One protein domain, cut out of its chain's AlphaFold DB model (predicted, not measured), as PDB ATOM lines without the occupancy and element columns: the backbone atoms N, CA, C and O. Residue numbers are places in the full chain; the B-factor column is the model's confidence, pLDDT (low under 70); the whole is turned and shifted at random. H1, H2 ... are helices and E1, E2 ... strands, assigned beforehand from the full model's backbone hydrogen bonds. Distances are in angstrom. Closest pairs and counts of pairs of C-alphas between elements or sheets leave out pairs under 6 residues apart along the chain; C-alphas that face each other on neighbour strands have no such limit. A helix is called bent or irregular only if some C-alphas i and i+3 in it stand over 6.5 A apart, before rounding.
ATOM      1  N   GLU A 156      28.247 -46.999 -24.994       84.25
ATOM      2  CA  GLU A 156      29.024 -47.301 -26.193       84.25
ATOM      3  C   GLU A 156      30.315 -46.474 -26.197       84.25
ATOM      4  O   GLU A 156      30.320 -45.287 -25.854       84.25
ATOM      5  N   VAL A 157      31.428 -47.122 -26.538       85.06
ATOM      6  CA  VAL A 157      32.752 -46.502 -26.615       85.06
ATOM      7  C   VAL A 157      33.343 -46.841 -27.970       85.06
ATOM      8  O   VAL A 157      33.461 -48.011 -28.323       85.06
ATOM      9  N   TYR A 158      33.725 -45.808 -28.704       86.62
ATOM     10  CA  TYR A 158      34.349 -45.892 -30.013       86.62
ATOM     11  C   TYR A 158      35.778 -45.361 -29.917       86.62
ATOM     12  O   TYR A 158      36.058 -44.472 -29.112       86.62
ATOM     13  N   VAL A 159      36.676 -45.913 -30.729       87.50
ATOM     14  CA  VAL A 159      38.056 -45.439 -30.879       87.50
ATOM     15  C   VAL A 159      38.289 -45.082 -32.342       87.50
ATOM     16  O   VAL A 159      37.876 -45.836 -33.228       87.50
ATOM     17  N   GLY A 160      38.901 -43.929 -32.600       84.81
ATOM     18  CA  GLY A 160      39.308 -43.552 -33.950       84.81
ATOM     19  C   GLY A 160      40.465 -44.430 -34.414       84.81
ATOM     20  O   GLY A 160      41.512 -44.454 -33.776       84.81
ATOM     21  N   THR A 161      40.288 -45.178 -35.501       80.75
ATOM     22  CA  THR A 161      41.340 -46.063 -36.025       80.75
ATOM     23  C   THR A 161      42.267 -45.355 -37.013       80.75
ATOM     24  O   THR A 161      43.454 -45.664 -37.036       80.75
ATOM     25  N   ASP A 162      41.750 -44.381 -37.775       77.75
ATOM     26  CA  ASP A 162      42.467 -43.600 -38.794       77.75
ATOM     27  C   ASP A 162      41.889 -42.166 -38.903       77.75
ATOM     28  O   ASP A 162      40.718 -41.945 -38.584       77.75
ATOM     29  N   GLY A 163      42.680 -41.202 -39.400       77.31
ATOM     30  CA  GLY A 163      42.261 -39.807 -39.649       77.31
ATOM     31  C   GLY A 163      42.641 -38.808 -38.543       77.31
ATOM     32  O   GLY A 163      43.472 -39.109 -37.692       77.31
ATOM     33  N   ASP A 164      42.028 -37.616 -38.553       75.94
ATOM     34  CA  ASP A 164      42.374 -36.492 -37.654       75.94
ATOM     35  C   ASP A 164      42.149 -36.782 -36.153       75.94
ATOM     36  O   ASP A 164      42.714 -36.097 -35.308       75.94
ATOM     37  N   HIS A 165      41.359 -37.812 -35.827       78.94
ATOM     38  CA  HIS A 165      41.030 -38.246 -34.462       78.94
ATOM     39  C   HIS A 165      41.534 -39.675 -34.165       78.94
ATOM     40  O   HIS A 165      40.890 -40.434 -33.434       78.94
ATOM     41  N   GLN A 166      42.648 -40.089 -34.781       80.44
ATOM     42  CA  GLN A 166      43.275 -41.389 -34.520       80.44
ATOM     43  C   GLN A 166      43.629 -41.543 -33.028       80.44
ATOM     44  O   GLN A 166      44.128 -40.613 -32.400       80.44
ATOM     45  N   ASP A 167      43.344 -42.718 -32.462       80.50
ATOM     46  CA  ASP A 167      43.513 -43.073 -31.045       80.50
ATOM     47  C   ASP A 167      42.674 -42.250 -30.039       80.50
ATOM     48  O   ASP A 167      42.797 -42.429 -28.822       80.50
ATOM     49  N   GLU A 168      41.760 -41.390 -30.505       84.75
ATOM     50  CA  GLU A 168      40.815 -40.689 -29.632       84.75
ATOM     51  C   GLU A 168      39.617 -41.576 -29.266       84.75
ATOM     52  O   GLU A 168      39.052 -42.291 -30.097       84.75
ATOM     53  N   PHE A 169      39.194 -41.509 -27.998       83.38
ATOM     54  CA  PHE A 169      38.037 -42.246 -27.492       83.38
ATOM     55  C   PHE A 169      36.793 -41.362 -27.463       83.38
ATOM     56  O   PHE A 169      36.737 -40.391 -26.706       83.38
ATOM     57  N   LEU A 170      35.748 -41.769 -28.180       83.44
ATOM     58  CA  LEU A 170      34.423 -41.166 -28.083       83.44
ATOM     59  C   LEU A 170      33.507 -42.074 -27.264       83.44
ATOM     60  O   LEU A 170      33.331 -43.251 -27.575       83.44
ATOM     61  N   ARG A 171      32.910 -41.535 -26.202       85.94
ATOM     62  CA  ARG A 171      31.972 -42.268 -25.342       85.94
ATOM     63  C   ARG A 171      30.573 -41.698 -25.504       85.94
ATOM     64  O   ARG A 171      30.416 -40.481 -25.556       85.94
ATOM     65  N   GLY A 172      29.568 -42.570 -25.527       79.06
ATOM     66  CA  GLY A 172      28.169 -42.162 -25.493       79.06
ATOM     67  C   GLY A 172      27.861 -41.321 -24.252       79.06
ATOM     68  O   GLY A 172      28.368 -41.579 -23.156       79.06
ATOM     69  N   ASN A 173      27.014 -40.305 -24.420       78.75
ATOM     70  CA  ASN A 173      26.556 -39.482 -23.307       78.75
ATOM     71  C   ASN A 173      25.728 -40.336 -22.343       78.75
ATOM     72  O   ASN A 173      24.765 -40.984 -22.747       78.75
ATOM     73  N   ARG A 174      26.075 -40.301 -21.056       75.81
ATOM     74  CA  ARG A 174      25.299 -40.943 -19.990       75.81
ATOM     75  C   ARG A 174      24.800 -39.897 -18.991       75.81
ATOM     76  O   ARG A 174      25.497 -38.897 -18.791       75.81
ATOM     77  N   PRO A 175      23.632 -40.104 -18.356       74.06
ATOM     78  CA  PRO A 175      23.160 -39.226 -17.290       74.06
ATOM     79  C   PRO A 175      24.207 -39.070 -16.179       74.06
ATOM     80  O   PRO A 175      25.016 -39.968 -15.943       74.06
ATOM     81  N   LYS A 176      24.196 -37.929 -15.484       79.62
ATOM     82  CA  LYS A 176      25.048 -37.750 -14.304       79.62
ATOM     83  C   LYS A 176      24.556 -38.670 -13.185       79.62
ATOM     84  O   LYS A 176      23.445 -38.503 -12.688       79.62
ATOM     85  N   ASP A 177      25.398 -39.625 -12.803       82.06
ATOM     86  CA  ASP A 177      25.153 -40.525 -11.674       82.06
ATOM     87  C   ASP A 177      25.115 -39.736 -10.353       82.06
ATOM     88  O   ASP A 177      25.869 -38.776 -10.182       82.06
ATOM     89  N   LEU A 178      24.311 -40.182  -9.381       87.19
ATOM     90  CA  LEU A 178      24.270 -39.565  -8.048       87.19
ATOM     91  C   LEU A 178      25.643 -39.611  -7.359       87.19
ATOM     92  O   LEU A 178      26.132 -38.601  -6.857       87.19
ATOM     93  N   LEU A 179      26.271 -40.788  -7.342       87.19
ATOM     94  CA  LEU A 179      27.660 -40.974  -6.935       87.19
ATOM     95  C   LEU A 179      28.363 -41.800  -8.009       87.19
ATOM     96  O   LEU A 179      28.001 -42.951  -8.257       87.19
ATOM     97  N   ARG A 180      29.396 -41.224  -8.627       81.69
ATOM     98  CA  ARG A 180      30.152 -41.871  -9.706       81.69
ATOM     99  C   ARG A 180      30.669 -43.249  -9.271       81.69
ATOM    100  O   ARG A 180      31.283 -43.377  -8.212       81.69
ATOM    101  N   ASN A 181      30.455 -44.259 -10.118       77.19
ATOM    102  CA  ASN A 181      30.850 -45.662  -9.899       77.19
ATOM    103  C   ASN A 181      30.226 -46.313  -8.649       77.19
ATOM    104  O   ASN A 181      30.767 -47.282  -8.119       77.19
ATOM    105  N   SER A 182      29.110 -45.780  -8.153       86.12
ATOM    106  CA  SER A 182      28.357 -46.374  -7.056       86.12
ATOM    107  C   SER A 182      27.055 -46.980  -7.563       86.12
ATOM    108  O   SER A 182      26.456 -46.469  -8.498       86.12
ATOM    109  N   ILE A 183      26.592 -48.041  -6.901       85.69
ATOM    110  CA  ILE A 183      25.294 -48.673  -7.187       85.69
ATOM    111  C   ILE A 183      24.102 -47.864  -6.655       85.69
ATOM    112  O   ILE A 183      22.955 -48.255  -6.849       85.69
ATOM    113  N   VAL A 184      24.352 -46.789  -5.900       91.69
ATOM    114  CA  VAL A 184      23.277 -46.038  -5.254       91.69
ATOM    115  C   VAL A 184      22.525 -45.183  -6.262       91.69
ATOM    116  O   VAL A 184      23.057 -44.229  -6.825       91.69
ATOM    117  N   THR A 185      21.254 -45.517  -6.446       92.06
ATOM    118  CA  THR A 185      20.311 -44.712  -7.217       92.06
ATOM    119  C   THR A 185      19.646 -43.658  -6.320       92.06
ATOM    120  O   THR A 185      19.596 -43.821  -5.091       92.06
ATOM    121  N   PRO A 186      19.080 -42.580  -6.899       94.25
ATOM    122  CA  PRO A 186      18.288 -41.605  -6.149       94.25
ATOM    123  C   PRO A 186      17.146 -42.237  -5.344       94.25
ATOM    124  O   PRO A 186      16.916 -41.855  -4.197       94.25
ATOM    125  N   SER A 187      16.461 -43.240  -5.904       94.44
ATOM    126  CA  SER A 187      15.368 -43.958  -5.234       94.44
ATOM    127  C   SER A 187      15.853 -44.799  -4.050       94.44
ATOM    128  O   SER A 187      15.204 -44.792  -2.999       94.44
ATOM    129  N   LEU A 188      17.000 -45.475  -4.181       94.44
ATOM    130  CA  LEU A 188      17.588 -46.277  -3.109       94.44
ATOM    131  C   LEU A 188      18.016 -45.402  -1.927       94.44
ATOM    132  O   LEU A 188      17.647 -45.680  -0.784       94.44
ATOM    133  N   LEU A 189      18.752 -44.313  -2.183       96.62
ATOM    134  CA  LEU A 189      19.154 -43.410  -1.104       96.62
ATOM    135  C   LEU A 189      17.941 -42.722  -0.470       96.62
ATOM    136  O   LEU A 189      17.875 -42.644   0.753       96.62
ATOM    137  N   ALA A 190      16.958 -42.286  -1.264       97.19
ATOM    138  CA  ALA A 190      15.724 -41.703  -0.739       97.19
ATOM    139  C   ALA A 190      14.979 -42.655   0.211       97.19
ATOM    140  O   ALA A 190      14.485 -42.208   1.247       97.19
ATOM    141  N   SER A 191      14.944 -43.960  -0.095       95.06
ATOM    142  CA  SER A 191      14.376 -44.980   0.800       95.06
ATOM    143  C   SER A 191      15.122 -45.023   2.136       95.06
ATOM    144  O   SER A 191      14.513 -44.860   3.197       95.06
ATOM    145  N   ILE A 192      16.456 -45.118   2.093       96.56
ATOM    146  CA  ILE A 192      17.308 -45.153   3.292       96.56
ATOM    147  C   ILE A 192      17.120 -43.884   4.137       96.56
ATOM    148  O   ILE A 192      16.983 -43.971   5.360       96.56
ATOM    149  N   LEU A 193      17.095 -42.703   3.506       97.50
ATOM    150  CA  LEU A 193      16.889 -41.429   4.199       97.50
ATOM    151  C   LEU A 193      15.502 -41.367   4.847       97.50
ATOM    152  O   LEU A 193      15.385 -40.980   6.010       97.50
ATOM    153  N   ASN A 194      14.461 -41.798   4.135       95.75
ATOM    154  CA  ASN A 194      13.102 -41.836   4.661       95.75
ATOM    155  C   ASN A 194      13.008 -42.773   5.880       95.75
ATOM    156  O   ASN A 194      12.583 -42.359   6.956       95.75
ATOM    157  N   VAL A 195      13.496 -44.009   5.781       94.81
ATOM    158  CA  VAL A 195      13.427 -44.956   6.905       94.81
ATOM    159  C   VAL A 195      14.270 -44.484   8.099       94.81
ATOM    160  O   VAL A 195      13.829 -44.567   9.250       94.81
ATOM    161  N   LYS A 196      15.461 -43.925   7.861       94.81
ATOM    162  CA  LYS A 196      16.336 -43.472   8.947       94.81
ATOM    163  C   LYS A 196      15.844 -42.203   9.642       94.81
ATOM    164  O   LYS A 196      15.849 -42.147  10.869       94.81
ATOM    165  N   TYR A 197      15.477 -41.182   8.874       95.31
ATOM    166  CA  TYR A 197      15.244 -39.829   9.390       95.31
ATOM    167  C   TYR A 197      13.759 -39.500   9.539       95.31
ATOM    168  O   TYR A 197      13.371 -38.813  10.478       95.31
ATOM    169  N   VAL A 198      12.899 -40.036   8.669       93.88
ATOM    170  CA  VAL A 198      11.446 -39.836   8.786       93.88
ATOM    171  C   VAL A 198      10.844 -40.831   9.768       93.88
ATOM    172  O   VAL A 198      10.119 -40.410  10.667       93.88
ATOM    173  N   ASN A 199      11.213 -42.111   9.658       93.06
ATOM    174  CA  ASN A 199      10.709 -43.173  10.540       93.06
ATOM    175  C   ASN A 199      11.604 -43.411  11.767       93.06
ATOM    176  O   ASN A 199      11.325 -44.291  12.578       93.06
ATOM    177  N   SER A 200      12.679 -42.629  11.925       92.94
ATOM    178  CA  SER A 200      13.591 -42.709  13.073       92.94
ATOM    179  C   SER A 200      14.277 -44.075  13.253       92.94
ATOM    180  O   SER A 200      14.695 -44.409  14.362       92.94
ATOM    181  N   SER A 201      14.419 -44.888  12.201       92.06
ATOM    182  CA  SER A 201      15.044 -46.213  12.302       92.06
ATOM    183  C   SER A 201      16.576 -46.142  12.241       92.06
ATOM    184  O   SER A 201      17.177 -45.300  11.574       92.06
ATOM    185  N   ALA A 202      17.262 -47.043  12.942       92.56
ATOM    186  CA  ALA A 202      18.717 -47.129  12.872       92.56
ATOM    187  C   ALA A 202      19.166 -47.873  11.600       92.56
ATOM    188  O   ALA A 202      18.514 -48.822  11.172       92.56
ATOM    189  N   LEU A 203      20.338 -47.522  11.046       93.62
ATOM    190  CA  LEU A 203      20.870 -48.165   9.829       93.62
ATOM    191  C   LEU A 203      21.028 -49.689   9.966       93.62
ATOM    192  O   LEU A 203      20.949 -50.389   8.967       93.62
ATOM    193  N   HIS A 204      21.241 -50.214  11.181       91.88
ATOM    194  CA  HIS A 204      21.325 -51.667  11.394       91.88
ATOM    195  C   HIS A 204      19.994 -52.379  11.129       91.88
ATOM    196  O   HIS A 204      19.999 -53.520  10.694       91.88
ATOM    197  N   ARG A 205      18.858 -51.715  11.382       92.75
ATOM    198  CA  ARG A 205      17.533 -52.283  11.106       92.75
ATOM    199  C   ARG A 205      17.258 -52.304   9.607       92.75
ATOM    200  O   ARG A 205      16.737 -53.293   9.118       92.75
ATOM    201  N   ILE A 206      17.682 -51.252   8.904       93.94
ATOM    202  CA  ILE A 206      17.616 -51.172   7.437       93.94
ATOM    203  C   ILE A 206      18.493 -52.262   6.807       93.94
ATOM    204  O   ILE A 206      18.048 -52.969   5.916       93.94
ATOM    205  N   GLU A 207      19.714 -52.459   7.312       92.94
ATOM    206  CA  GLU A 207      20.610 -53.538   6.862       92.94
ATOM    207  C   GLU A 207      19.963 -54.920   7.038       92.94
ATOM    208  O   GLU A 207      19.975 -55.724   6.110       92.94
ATOM    209  N   GLN A 208      19.349 -55.186   8.196       93.19
ATOM    210  CA  GLN A 208      18.634 -56.442   8.446       93.19
ATOM    211  C   GLN A 208      17.420 -56.624   7.527       93.19
ATOM    212  O   GLN A 208      17.147 -57.735   7.084       93.19
ATOM    213  N   GLU A 209      16.677 -55.553   7.255       91.25
ATOM    214  CA  GLU A 209      15.542 -55.570   6.332       91.25
ATOM    215  C   GLU A 209      15.984 -55.886   4.904       91.25
ATOM    216  O   GLU A 209      15.458 -56.818   4.299       91.25
ATOM    217  N   PHE A 210      17.023 -55.213   4.415       89.69
ATOM    218  CA  PHE A 210      17.596 -55.487   3.100       89.69
ATOM    219  C   PHE A 210      18.107 -56.929   3.012       89.69
ATOM    220  O   PHE A 210      17.807 -57.624   2.042       89.69
ATOM    221  N   GLN A 211      18.780 -57.428   4.055       89.12
ATOM    222  CA  GLN A 211      19.262 -58.808   4.103       89.12
ATOM    223  C   GLN A 211      18.117 -59.834   4.044       89.12
ATOM    224  O   GLN A 211      18.251 -60.850   3.362       89.12
ATOM    225  N   ARG A 212      16.977 -59.576   4.705       90.06
ATOM    226  CA  ARG A 212      15.778 -60.435   4.607       90.06
ATOM    227  C   ARG A 212      15.215 -60.495   3.186       90.06
ATOM    228  O   ARG A 212      14.683 -61.531   2.803       90.06
ATOM    229  N   ASN A 213      15.390 -59.428   2.410       86.06
ATOM    230  CA  ASN A 213      15.004 -59.342   1.000       86.06
ATOM    231  C   ASN A 213      16.128 -59.777   0.032       86.06
ATOM    232  O   ASN A 213      16.028 -59.557  -1.172       86.06
ATOM    233  N   GLY A 214      17.210 -60.388   0.535       84.12
ATOM    234  CA  GLY A 214      18.332 -60.868  -0.282       84.12
ATOM    235  C   GLY A 214      19.283 -59.772  -0.784       84.12
ATOM    236  O   GLY A 214      20.151 -60.043  -1.613       84.12
ATOM    237  N   VAL A 215      19.152 -58.540  -0.283       86.69
ATOM    238  CA  VAL A 215      19.967 -57.381  -0.669       86.69
ATOM    239  C   VAL A 215      21.082 -57.153   0.349       86.69
ATOM    240  O   VAL A 215      20.854 -56.781   1.499       86.69
ATOM    241  N   ASN A 216      22.329 -57.327  -0.088       90.19
ATOM    242  CA  ASN A 216      23.506 -57.228   0.776       90.19
ATOM    243  C   ASN A 216      24.149 -55.834   0.704       90.19
ATOM    244  O   ASN A 216      25.151 -55.634   0.019       90.19
ATOM    245  N   ILE A 217      23.591 -54.861   1.429       90.31
ATOM    246  CA  ILE A 217      24.170 -53.515   1.568       90.31
ATOM    247  C   ILE A 217      24.500 -53.265   3.036       90.31
ATOM    248  O   ILE A 217      23.619 -53.246   3.892       90.31
ATOM    249  N   SER A 218      25.779 -53.026   3.326       89.88
ATOM    250  CA  SER A 218      26.226 -52.823   4.701       89.88
ATOM    251  C   SER A 218      25.821 -51.459   5.264       89.88
ATOM    252  O   SER A 218      25.716 -50.451   4.551       89.88
ATOM    253  N   ARG A 219      25.716 -51.385   6.595       91.06
ATOM    254  CA  ARG A 219      25.592 -50.118   7.341       91.06
ATOM    255  C   ARG A 219      26.633 -49.074   6.957       91.06
ATOM    256  O   ARG A 219      26.310 -47.888   6.882       91.06
ATOM    257  N   GLN A 220      27.879 -49.499   6.763       88.31
ATOM    258  CA  GLN A 220      28.979 -48.599   6.435       88.31
ATOM    259  C   GLN A 220      28.769 -47.969   5.059       88.31
ATOM    260  O   GLN A 220      28.922 -46.758   4.914       88.31
ATOM    261  N   THR A 221      28.352 -48.768   4.075       89.31
ATOM    262  CA  THR A 221      28.030 -48.289   2.728       89.31
ATOM    263  C   THR A 221      26.907 -47.254   2.768       89.31
ATOM    264  O   THR A 221      27.090 -46.144   2.267       89.31
ATOM    265  N   MET A 222      25.801 -47.550   3.462       95.25
ATOM    266  CA  MET A 222      24.697 -46.595   3.633       95.25
ATOM    267  C   MET A 222      25.147 -45.305   4.328       95.25
ATOM    268  O   MET A 222      24.819 -44.206   3.885       95.25
ATOM    269  N   SER A 223      25.939 -45.415   5.399       93.94
ATOM    270  CA  SER A 223      26.476 -44.250   6.110       93.94
ATOM    271  C   SER A 223      27.370 -43.388   5.215       93.94
ATOM    272  O   SER A 223      27.291 -42.162   5.275       93.94
ATOM    273  N   ASN A 224      28.211 -44.009   4.386       92.94
ATOM    274  CA  ASN A 224      29.092 -43.302   3.461       92.94
ATOM    275  C   ASN A 224      28.296 -42.548   2.393       92.94
ATOM    276  O   ASN A 224      28.636 -41.406   2.088       92.94
ATOM    277  N   TRP A 225      27.226 -43.146   1.858       96.25
ATOM    278  CA  TRP A 225      26.347 -42.479   0.897       96.25
ATOM    279  C   TRP A 225      25.684 -41.239   1.488       96.25
ATOM    280  O   TRP A 225      25.740 -40.178   0.870       96.25
ATOM    281  N   ILE A 226      25.133 -41.345   2.703       96.62
ATOM    282  CA  ILE A 226      24.493 -40.218   3.399       96.62
ATOM    283  C   ILE A 226      25.490 -39.073   3.599       96.62
ATOM    284  O   ILE A 226      25.196 -37.934   3.250       96.62
ATOM    285  N   VAL A 227      26.681 -39.366   4.137       94.44
ATOM    286  CA  VAL A 227      27.686 -38.329   4.424       94.44
ATOM    287  C   VAL A 227      28.195 -37.675   3.139       94.44
ATOM    288  O   VAL A 227      28.256 -36.450   3.084       94.44
ATOM    289  N   ARG A 228      28.508 -38.457   2.095       93.12
ATOM    290  CA  ARG A 228      28.984 -37.911   0.812       93.12
ATOM    291  C   ARG A 228      27.931 -37.036   0.138       93.12
ATOM    292  O   ARG A 228      28.234 -35.905  -0.222       93.12
ATOM    293  N   CYS A 229      26.688 -37.514   0.036       93.69
ATOM    294  CA  CYS A 229      25.607 -36.726  -0.561       93.69
ATOM    295  C   CYS A 229      25.309 -35.464   0.255       93.69
ATOM    296  O   CYS A 229      24.995 -34.422  -0.311       93.69
ATOM    297  N   SER A 230      25.459 -35.527   1.579       93.88
ATOM    298  CA  SER A 230      25.295 -34.348   2.420       93.88
ATOM    299  C   SER A 230      26.341 -33.272   2.140       93.88
ATOM    300  O   SER A 230      26.001 -32.093   2.082       93.88
ATOM    301  N   GLN A 231      27.599 -33.667   1.967       90.88
ATOM    302  CA  GLN A 231      28.695 -32.741   1.686       90.88
ATOM    303  C   GLN A 231      28.573 -32.132   0.288       90.88
ATOM    304  O   GLN A 231      28.683 -30.922   0.150       90.88
ATOM    305  N   MET A 232      28.293 -32.960  -0.720       89.31
ATOM    306  CA  MET A 232      28.242 -32.519  -2.117       89.31
ATOM    307  C   MET A 232      26.953 -31.764  -2.461       89.31
ATOM    308  O   MET A 232      26.990 -30.781  -3.190       89.31
ATOM    309  N   TYR A 233      25.803 -32.229  -1.963       92.19
ATOM    310  CA  TYR A 233      24.497 -31.776  -2.450       92.19
ATOM    311  C   TYR A 233      23.663 -31.074  -1.377       92.19
ATOM    312  O   TYR A 233      23.081 -30.026  -1.645       92.19
ATOM    313  N   PHE A 234      23.587 -31.610  -0.153       95.06
ATOM    314  CA  PHE A 234      22.702 -31.025   0.868       95.06
ATOM    315  C   PHE A 234      23.267 -29.767   1.524       95.06
ATOM    316  O   PHE A 234      22.488 -28.945   1.989       95.06
ATOM    317  N   THR A 235      24.589 -29.590   1.541       94.12
ATOM    318  CA  THR A 235      25.229 -28.393   2.108       94.12
ATOM    319  C   THR A 235      24.755 -27.108   1.413       94.12
ATOM    320  O   THR A 235      24.148 -26.281   2.095       94.12
ATOM    321  N   PRO A 236      24.921 -26.935   0.083       92.62
ATOM    322  CA  PRO A 236      24.415 -25.740  -0.601       92.62
ATOM    323  C   PRO A 236      22.882 -25.644  -0.559       92.62
ATOM    324  O   PRO A 236      22.331 -24.550  -0.460       92.62
ATOM    325  N   PHE A 237      22.180 -26.783  -0.558       94.81
ATOM    326  CA  PHE A 237      20.719 -26.823  -0.470       94.81
ATOM    327  C   PHE A 237      20.180 -26.265   0.856       94.81
ATOM    328  O   PHE A 237      19.275 -25.432   0.869       94.81
ATOM    329  N   ARG A 494       5.572 -35.502   0.413       94.56
ATOM    330  CA  ARG A 494       5.854 -36.913   0.688       94.56
ATOM    331  C   ARG A 494       7.380 -37.077   0.714       94.56
ATOM    332  O   ARG A 494       7.992 -37.051  -0.355       94.56
ATOM    333  N   PRO A 495       8.013 -37.251   1.893       95.62
ATOM    334  CA  PRO A 495       9.467 -37.134   2.014       95.62
ATOM    335  C   PRO A 495      10.263 -38.072   1.105       95.62
ATOM    336  O   PRO A 495      11.237 -37.632   0.512       95.62
ATOM    337  N   TYR A 496       9.834 -39.330   0.936       95.88
ATOM    338  CA  TYR A 496      10.489 -40.273   0.023       95.88
ATOM    339  C   TYR A 496      10.571 -39.743  -1.420       95.88
ATOM    340  O   TYR A 496      11.660 -39.661  -1.983       95.88
ATOM    341  N   TYR A 497       9.435 -39.356  -2.006       95.94
ATOM    342  CA  TYR A 497       9.376 -38.876  -3.392       95.94
ATOM    343  C   TYR A 497      10.139 -37.570  -3.556       95.94
ATOM    344  O   TYR A 497      10.876 -37.403  -4.521       95.94
ATOM    345  N   TYR A 498      10.040 -36.688  -2.561       97.62
ATOM    346  CA  TYR A 498      10.796 -35.448  -2.560       97.62
ATOM    347  C   TYR A 498      12.312 -35.687  -2.505       97.62
ATOM    348  O   TYR A 498      13.041 -35.135  -3.325       97.62
ATOM    349  N   PHE A 499      12.798 -36.573  -1.623       97.94
ATOM    350  CA  PHE A 499      14.211 -36.964  -1.600       97.94
ATOM    351  C   PHE A 499      14.651 -37.583  -2.927       97.94
ATOM    352  O   PHE A 499      15.709 -37.227  -3.436       97.94
ATOM    353  N   LYS A 500      13.840 -38.475  -3.508       96.94
ATOM    354  CA  LYS A 500      14.124 -39.088  -4.812       96.94
ATOM    355  C   LYS A 500      14.265 -38.017  -5.895       96.94
ATOM    356  O   LYS A 500      15.223 -38.066  -6.664       96.94
ATOM    357  N   TYR A 501      13.351 -37.049  -5.932       96.69
ATOM    358  CA  TYR A 501      13.365 -35.960  -6.903       96.69
ATOM    359  C   TYR A 501      14.611 -35.083  -6.756       96.69
ATOM    360  O   TYR A 501      15.388 -34.967  -7.703       96.69
ATOM    361  N   ILE A 502      14.889 -34.551  -5.559       95.75
ATOM    362  CA  ILE A 502      16.065 -33.686  -5.369       95.75
ATOM    363  C   ILE A 502      17.374 -34.449  -5.612       95.75
ATOM    364  O   ILE A 502      18.287 -33.905  -6.218       95.75
ATOM    365  N   LEU A 503      17.471 -35.728  -5.233       95.50
ATOM    366  CA  LEU A 503      18.656 -36.552  -5.509       95.50
ATOM    367  C   LEU A 503      18.822 -36.882  -7.002       95.50
ATOM    368  O   LEU A 503      19.916 -37.249  -7.417       95.50
ATOM    369  N   THR A 504      17.763 -36.753  -7.803       94.31
ATOM    370  CA  THR A 504      17.816 -36.905  -9.265       94.31
ATOM    371  C   THR A 504      18.243 -35.603  -9.948       94.31
ATOM    372  O   THR A 504      18.992 -35.634 -10.923       94.31
ATOM    373  N   GLU A 505      17.794 -34.453  -9.440       93.25
ATOM    374  CA  GLU A 505      18.058 -33.145 -10.050       93.25
ATOM    375  C   GLU A 505      19.376 -32.504  -9.590       93.25
ATOM    376  O   GLU A 505      20.102 -31.944 -10.411       93.25
ATOM    377  N   LEU A 506      19.745 -32.624  -8.309       91.81
ATOM    378  CA  LEU A 506      20.951 -31.993  -7.751       91.81
ATOM    379  C   LEU A 506      22.253 -32.380  -8.481       91.81
ATOM    380  O   LEU A 506      23.052 -31.481  -8.753       91.81
ATOM    381  N   PRO A 507      22.484 -33.648  -8.886       89.88
ATOM    382  CA  PRO A 507      23.673 -34.004  -9.663       89.88
ATOM    383  C   PRO A 507      23.767 -33.267 -11.005       89.88
ATOM    384  O   PRO A 507      24.870 -32.994 -11.479       89.88
ATOM    385  N   LYS A 508      22.632 -32.903 -11.621       89.31
ATOM    386  CA  LYS A 508      22.598 -32.175 -12.900       89.31
ATOM    387  C   LYS A 508      23.141 -30.757 -12.746       89.31
ATOM    388  O   LYS A 508      23.903 -30.314 -13.605       89.31
ATOM    389  N   LEU A 509      22.800 -30.112 -11.629       86.50
ATOM    390  CA  LEU A 509      23.193 -28.744 -11.273       86.50
ATOM    391  C   LEU A 509      24.626 -28.635 -10.740       86.50
ATOM    392  O   LEU A 509      25.177 -27.541 -10.694       86.50
ATOM    393  N   CYS A 510      25.225 -29.756 -10.342       79.19
ATOM    394  CA  CYS A 510      26.592 -29.806  -9.850       79.19
ATOM    395  C   CYS A 510      27.588 -29.566 -11.002       79.19
ATOM    396  O   CYS A 510      27.681 -30.377 -11.935       79.19
ATOM    397  N   GLU A 511      28.301 -28.438 -10.957       68.62
ATOM    398  CA  GLU A 511      29.393 -28.118 -11.885       68.62
ATOM    399  C   GLU A 511      30.664 -28.926 -11.546       68.62
ATOM    400  O   GLU A 511      30.753 -29.559 -10.496       68.62
ATOM    401  N   GLU A 512      31.681 -28.912 -12.420       56.56
ATOM    402  CA  GLU A 512      32.906 -29.732 -12.281       56.56
ATOM    403  C   GLU A 512      33.681 -29.526 -10.961       56.56
ATOM    404  O   GLU A 512      34.496 -30.371 -10.593       56.56
ATOM    405  N   LYS A 513      33.422 -28.434 -10.231       55.12
ATOM    406  CA  LYS A 513      34.052 -28.102  -8.940       55.12
ATOM    407  C   LYS A 513      33.175 -28.379  -7.713       55.12
ATOM    408  O   LYS A 513      33.443 -27.815  -6.658       55.12
ATOM    409  N   GLU A 514      32.127 -29.193  -7.841       64.50
ATOM    410  CA  GLU A 514      31.187 -29.480  -6.742       64.50
ATOM    411  C   GLU A 514      30.496 -28.224  -6.180       64.50
ATOM    412  O   GLU A 514      30.069 -28.192  -5.028       64.50
ATOM    413  N   ASN A 515      30.384 -27.174  -6.998       69.56
ATOM    414  CA  ASN A 515      29.700 -25.943  -6.630       69.56
ATOM    415  C   ASN A 515      28.318 -25.913  -7.286       69.56
ATOM    416  O   ASN A 515      28.182 -26.235  -8.469       69.56
ATOM    417  N   ILE A 516      27.305 -25.532  -6.509       80.69
ATOM    418  CA  ILE A 516      25.934 -25.362  -6.985       80.69
ATOM    419  C   ILE A 516      25.557 -23.903  -6.775       80.69
ATOM    420  O   ILE A 516      25.635 -23.392  -5.659       80.69
ATOM    421  N   ASP A 517      25.143 -23.249  -7.854       80.56
ATOM    422  CA  ASP A 517      24.622 -21.888  -7.815       80.56
ATOM    423  C   ASP A 517      23.331 -21.830  -6.966       80.56
ATOM    424  O   ASP A 517      22.369 -22.536  -7.298       80.56
ATOM    425  N   PRO A 518      23.286 -21.024  -5.885       79.19
ATOM    426  CA  PRO A 518      22.126 -20.937  -5.003       79.19
ATOM    427  C   PRO A 518      20.824 -20.562  -5.717       79.19
ATOM    428  O   PRO A 518      19.775 -21.092  -5.358       79.19
ATOM    429  N   GLU A 519      20.867 -19.705  -6.742       78.81
ATOM    430  CA  GLU A 519      19.653 -19.263  -7.451       78.81
ATOM    431  C   GLU A 519      19.024 -20.400  -8.266       78.81
ATOM    432  O   GLU A 519      17.802 -20.515  -8.380       78.81
ATOM    433  N   LYS A 520      19.853 -21.321  -8.769       86.50
ATOM    434  CA  LYS A 520      19.387 -22.499  -9.512       86.50
ATOM    435  C   LYS A 520      18.720 -23.541  -8.612       86.50
ATOM    436  O   LYS A 520      18.168 -24.504  -9.130       86.50
ATOM    437  N   LEU A 521      18.744 -23.378  -7.288       91.94
ATOM    438  CA  LEU A 521      18.107 -24.304  -6.349       91.94
ATOM    439  C   LEU A 521      16.639 -23.965  -6.058       91.94
ATOM    440  O   LEU A 521      15.925 -24.815  -5.525       91.94
ATOM    441  N   ASP A 522      16.164 -22.774  -6.427       91.75
ATOM    442  CA  ASP A 522      14.840 -22.282  -6.025       91.75
ATOM    443  C   ASP A 522      13.688 -23.155  -6.529       91.75
ATOM    444  O   ASP A 522      12.734 -23.413  -5.793       91.75
ATOM    445  N   TYR A 523      13.804 -23.701  -7.742       93.31
ATOM    446  CA  TYR A 523      12.784 -24.590  -8.308       93.31
ATOM    447  C   TYR A 523      12.715 -25.957  -7.601       93.31
ATOM    448  O   TYR A 523      11.699 -26.649  -7.699       93.31
ATOM    449  N   LEU A 524      13.774 -26.333  -6.871       94.88
ATOM    450  CA  LEU A 524      13.862 -27.561  -6.080       94.88
ATOM    451  C   LEU A 524      13.435 -27.364  -4.623       94.88
ATOM    452  O   LEU A 524      13.341 -28.351  -3.897       94.88
ATOM    453  N   MET A 525      13.202 -26.126  -4.174       95.44
ATOM    454  CA  MET A 525      12.872 -25.850  -2.777       95.44
ATOM    455  C   MET A 525      11.548 -26.507  -2.353       95.44
ATOM    456  O   MET A 525      10.631 -26.625  -3.169       95.44
ATOM    457  N   PRO A 526      11.375 -26.858  -1.063       95.12
ATOM    458  CA  PRO A 526      10.173 -27.540  -0.571       95.12
ATOM    459  C   PRO A 526       8.847 -26.797  -0.818       95.12
ATOM    460  O   PRO A 526       7.789 -27.419  -0.847       95.12
ATOM    461  N   TRP A 527       8.894 -25.473  -0.967       93.62
ATOM    462  CA  TRP A 527       7.735 -24.615  -1.244       93.62
ATOM    463  C   TRP A 527       7.583 -24.257  -2.730       93.62
ATOM    464  O   TRP A 527       6.746 -23.418  -3.064       93.62
ATOM    465  N   SER A 528       8.402 -24.827  -3.616       93.81
ATOM    466  CA  SER A 528       8.352 -24.525  -5.044       93.81
ATOM    467  C   SER A 528       7.076 -25.068  -5.692       93.81
ATOM    468  O   SER A 528       6.639 -26.196  -5.437       93.81
ATOM    469  N   ASP A 529       6.483 -24.269  -6.579       90.25
ATOM    470  CA  ASP A 529       5.309 -24.675  -7.348       90.25
ATOM    471  C   ASP A 529       5.651 -25.669  -8.469       90.25
ATOM    472  O   ASP A 529       4.799 -26.473  -8.845       90.25
ATOM    473  N   SER A 530       6.910 -25.704  -8.922       92.12
ATOM    474  CA  SER A 530       7.389 -26.581 -10.001       92.12
ATOM    475  C   SER A 530       7.682 -28.024  -9.577       92.12
ATOM    476  O   SER A 530       8.120 -28.821 -10.406       92.12
ATOM    477  N   LEU A 531       7.498 -28.371  -8.299       94.00
ATOM    478  CA  LEU A 531       7.716 -29.739  -7.826       94.00
ATOM    479  C   LEU A 531       6.711 -30.710  -8.470       94.00
ATOM    480  O   LEU A 531       5.525 -30.375  -8.543       94.00
ATOM    481  N   PRO A 532       7.140 -31.930  -8.852       93.19
ATOM    482  CA  PRO A 532       6.241 -32.944  -9.394       93.19
ATOM    483  C   PRO A 532       5.073 -33.259  -8.456       93.19
ATOM    484  O   PRO A 532       5.249 -33.340  -7.236       93.19
ATOM    485  N   ASP A 533       3.898 -33.543  -9.021       89.62
ATOM    486  CA  ASP A 533       2.696 -33.867  -8.241       89.62
ATOM    487  C   ASP A 533       2.883 -35.098  -7.343       89.62
ATOM    488  O   ASP A 533       2.350 -35.141  -6.236       89.62
ATOM    489  N   GLU A 534       3.721 -36.062  -7.750       89.56
ATOM    490  CA  GLU A 534       4.048 -37.239  -6.934       89.56
ATOM    491  C   GLU A 534       4.707 -36.893  -5.588       89.56
ATOM    492  O   GLU A 534       4.572 -37.652  -4.620       89.56
TER     493      GLU A 534
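Overview. This is residues 156 to 237 and 494 to 534 of the 541 residues of the protein "Transposase IS66 family" of [Eubacterium] rectale DSM 17629 (UniProt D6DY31). Picture a loose head of five crossed helices, from which an arm sticks out, ending in the small two-stranded hairpin E1 and E2. In the head H1 and H4 cross, H3 runs across H1, and H2 and H5 lie toward opposite ends of H3. The printed part has 123 residues, with elements in the order E1, E2, H1, H2, H3, H4, H5; the sheet, E1 - E2, is antiparallel and the class is mostly helix. The whole is loose, with a radius of gyration of the C-alphas of 18.2 A, and the C-alphas span 60 by 39 by 26 A, only just elongated.

Along the chain. Find C-alpha 157 at (32.752, -46.502, -26.615), where strand E1, residues 157 to 159, begins; strand E2 is residues 169 to 171. Helix H1, residues 186 to 198, starts at C-alpha 186 at (18.288, -41.605, -6.149) and measures 16.5 A. H2, residues 203 to 212, measures 14.3 A. H3, residues 219 to 237, is the longest helix at 25.0 A, with a kink of 42 degrees near residue 231. H4, residues 495 to 509, measures 20.9 A. H5, residues 518 to 524, ends at C-alpha 524 at (13.862, -27.561, -6.080). H3 and H4 are only just irregular, with C-alphas 232 and 235 6.6 A apart and C-alphas 504 and 507 6.55 A apart; H5 is irregular, with C-alphas 520 and 523 7.0 A apart.

Arrangement. Look first at the hairpin of E1 and E2, where N 158 and O 170 are 2.8 A apart, within hydrogen-bond range. E1 is apart from all five helices. In the head, H1 touches H4 at a steep tilt of 47 degrees, opposite ways, the closest C-alphas, of Ser 187 and Lys 500, being 5.0 A apart. With residues 189 to 193 alone H1 touches H3, about perpendicular at 86 degrees; the closest C-alphas, of Leu 189 and Trp 225, are 7.5 A apart. H2 touches H3 at its residues 219 to 223 alone, with the closest C-alphas, of Leu 203 and Arg 219, 5.7 A apart. H3 and H5 only just touch, with 3 pairs of C-alphas within 8 A, the closest being Pro 236 and Pro 518 at 6.9 A. In H1 and H2 every O i to N i+4 pair is within hydrogen-bond range; in H3 12 of 15 are, in H4 9 of 11, and in H5 0 of 3, beside 3 of 4 O i to N i+3 pairs.

Size, cuts and confidence. The two C-alphas farthest apart, of Gly 163 and Ser 200, are 60.1 A apart. Residues 238 to 493 are not printed, and C-alphas 237 and 494 stand 18.0 A apart across the cut. Of the links that are printed whole, E2 to H1 is long, with 14 residues. The mean pLDDT of the printed part is 88.7; look for low confidence, under 70, at residues 511 to 515.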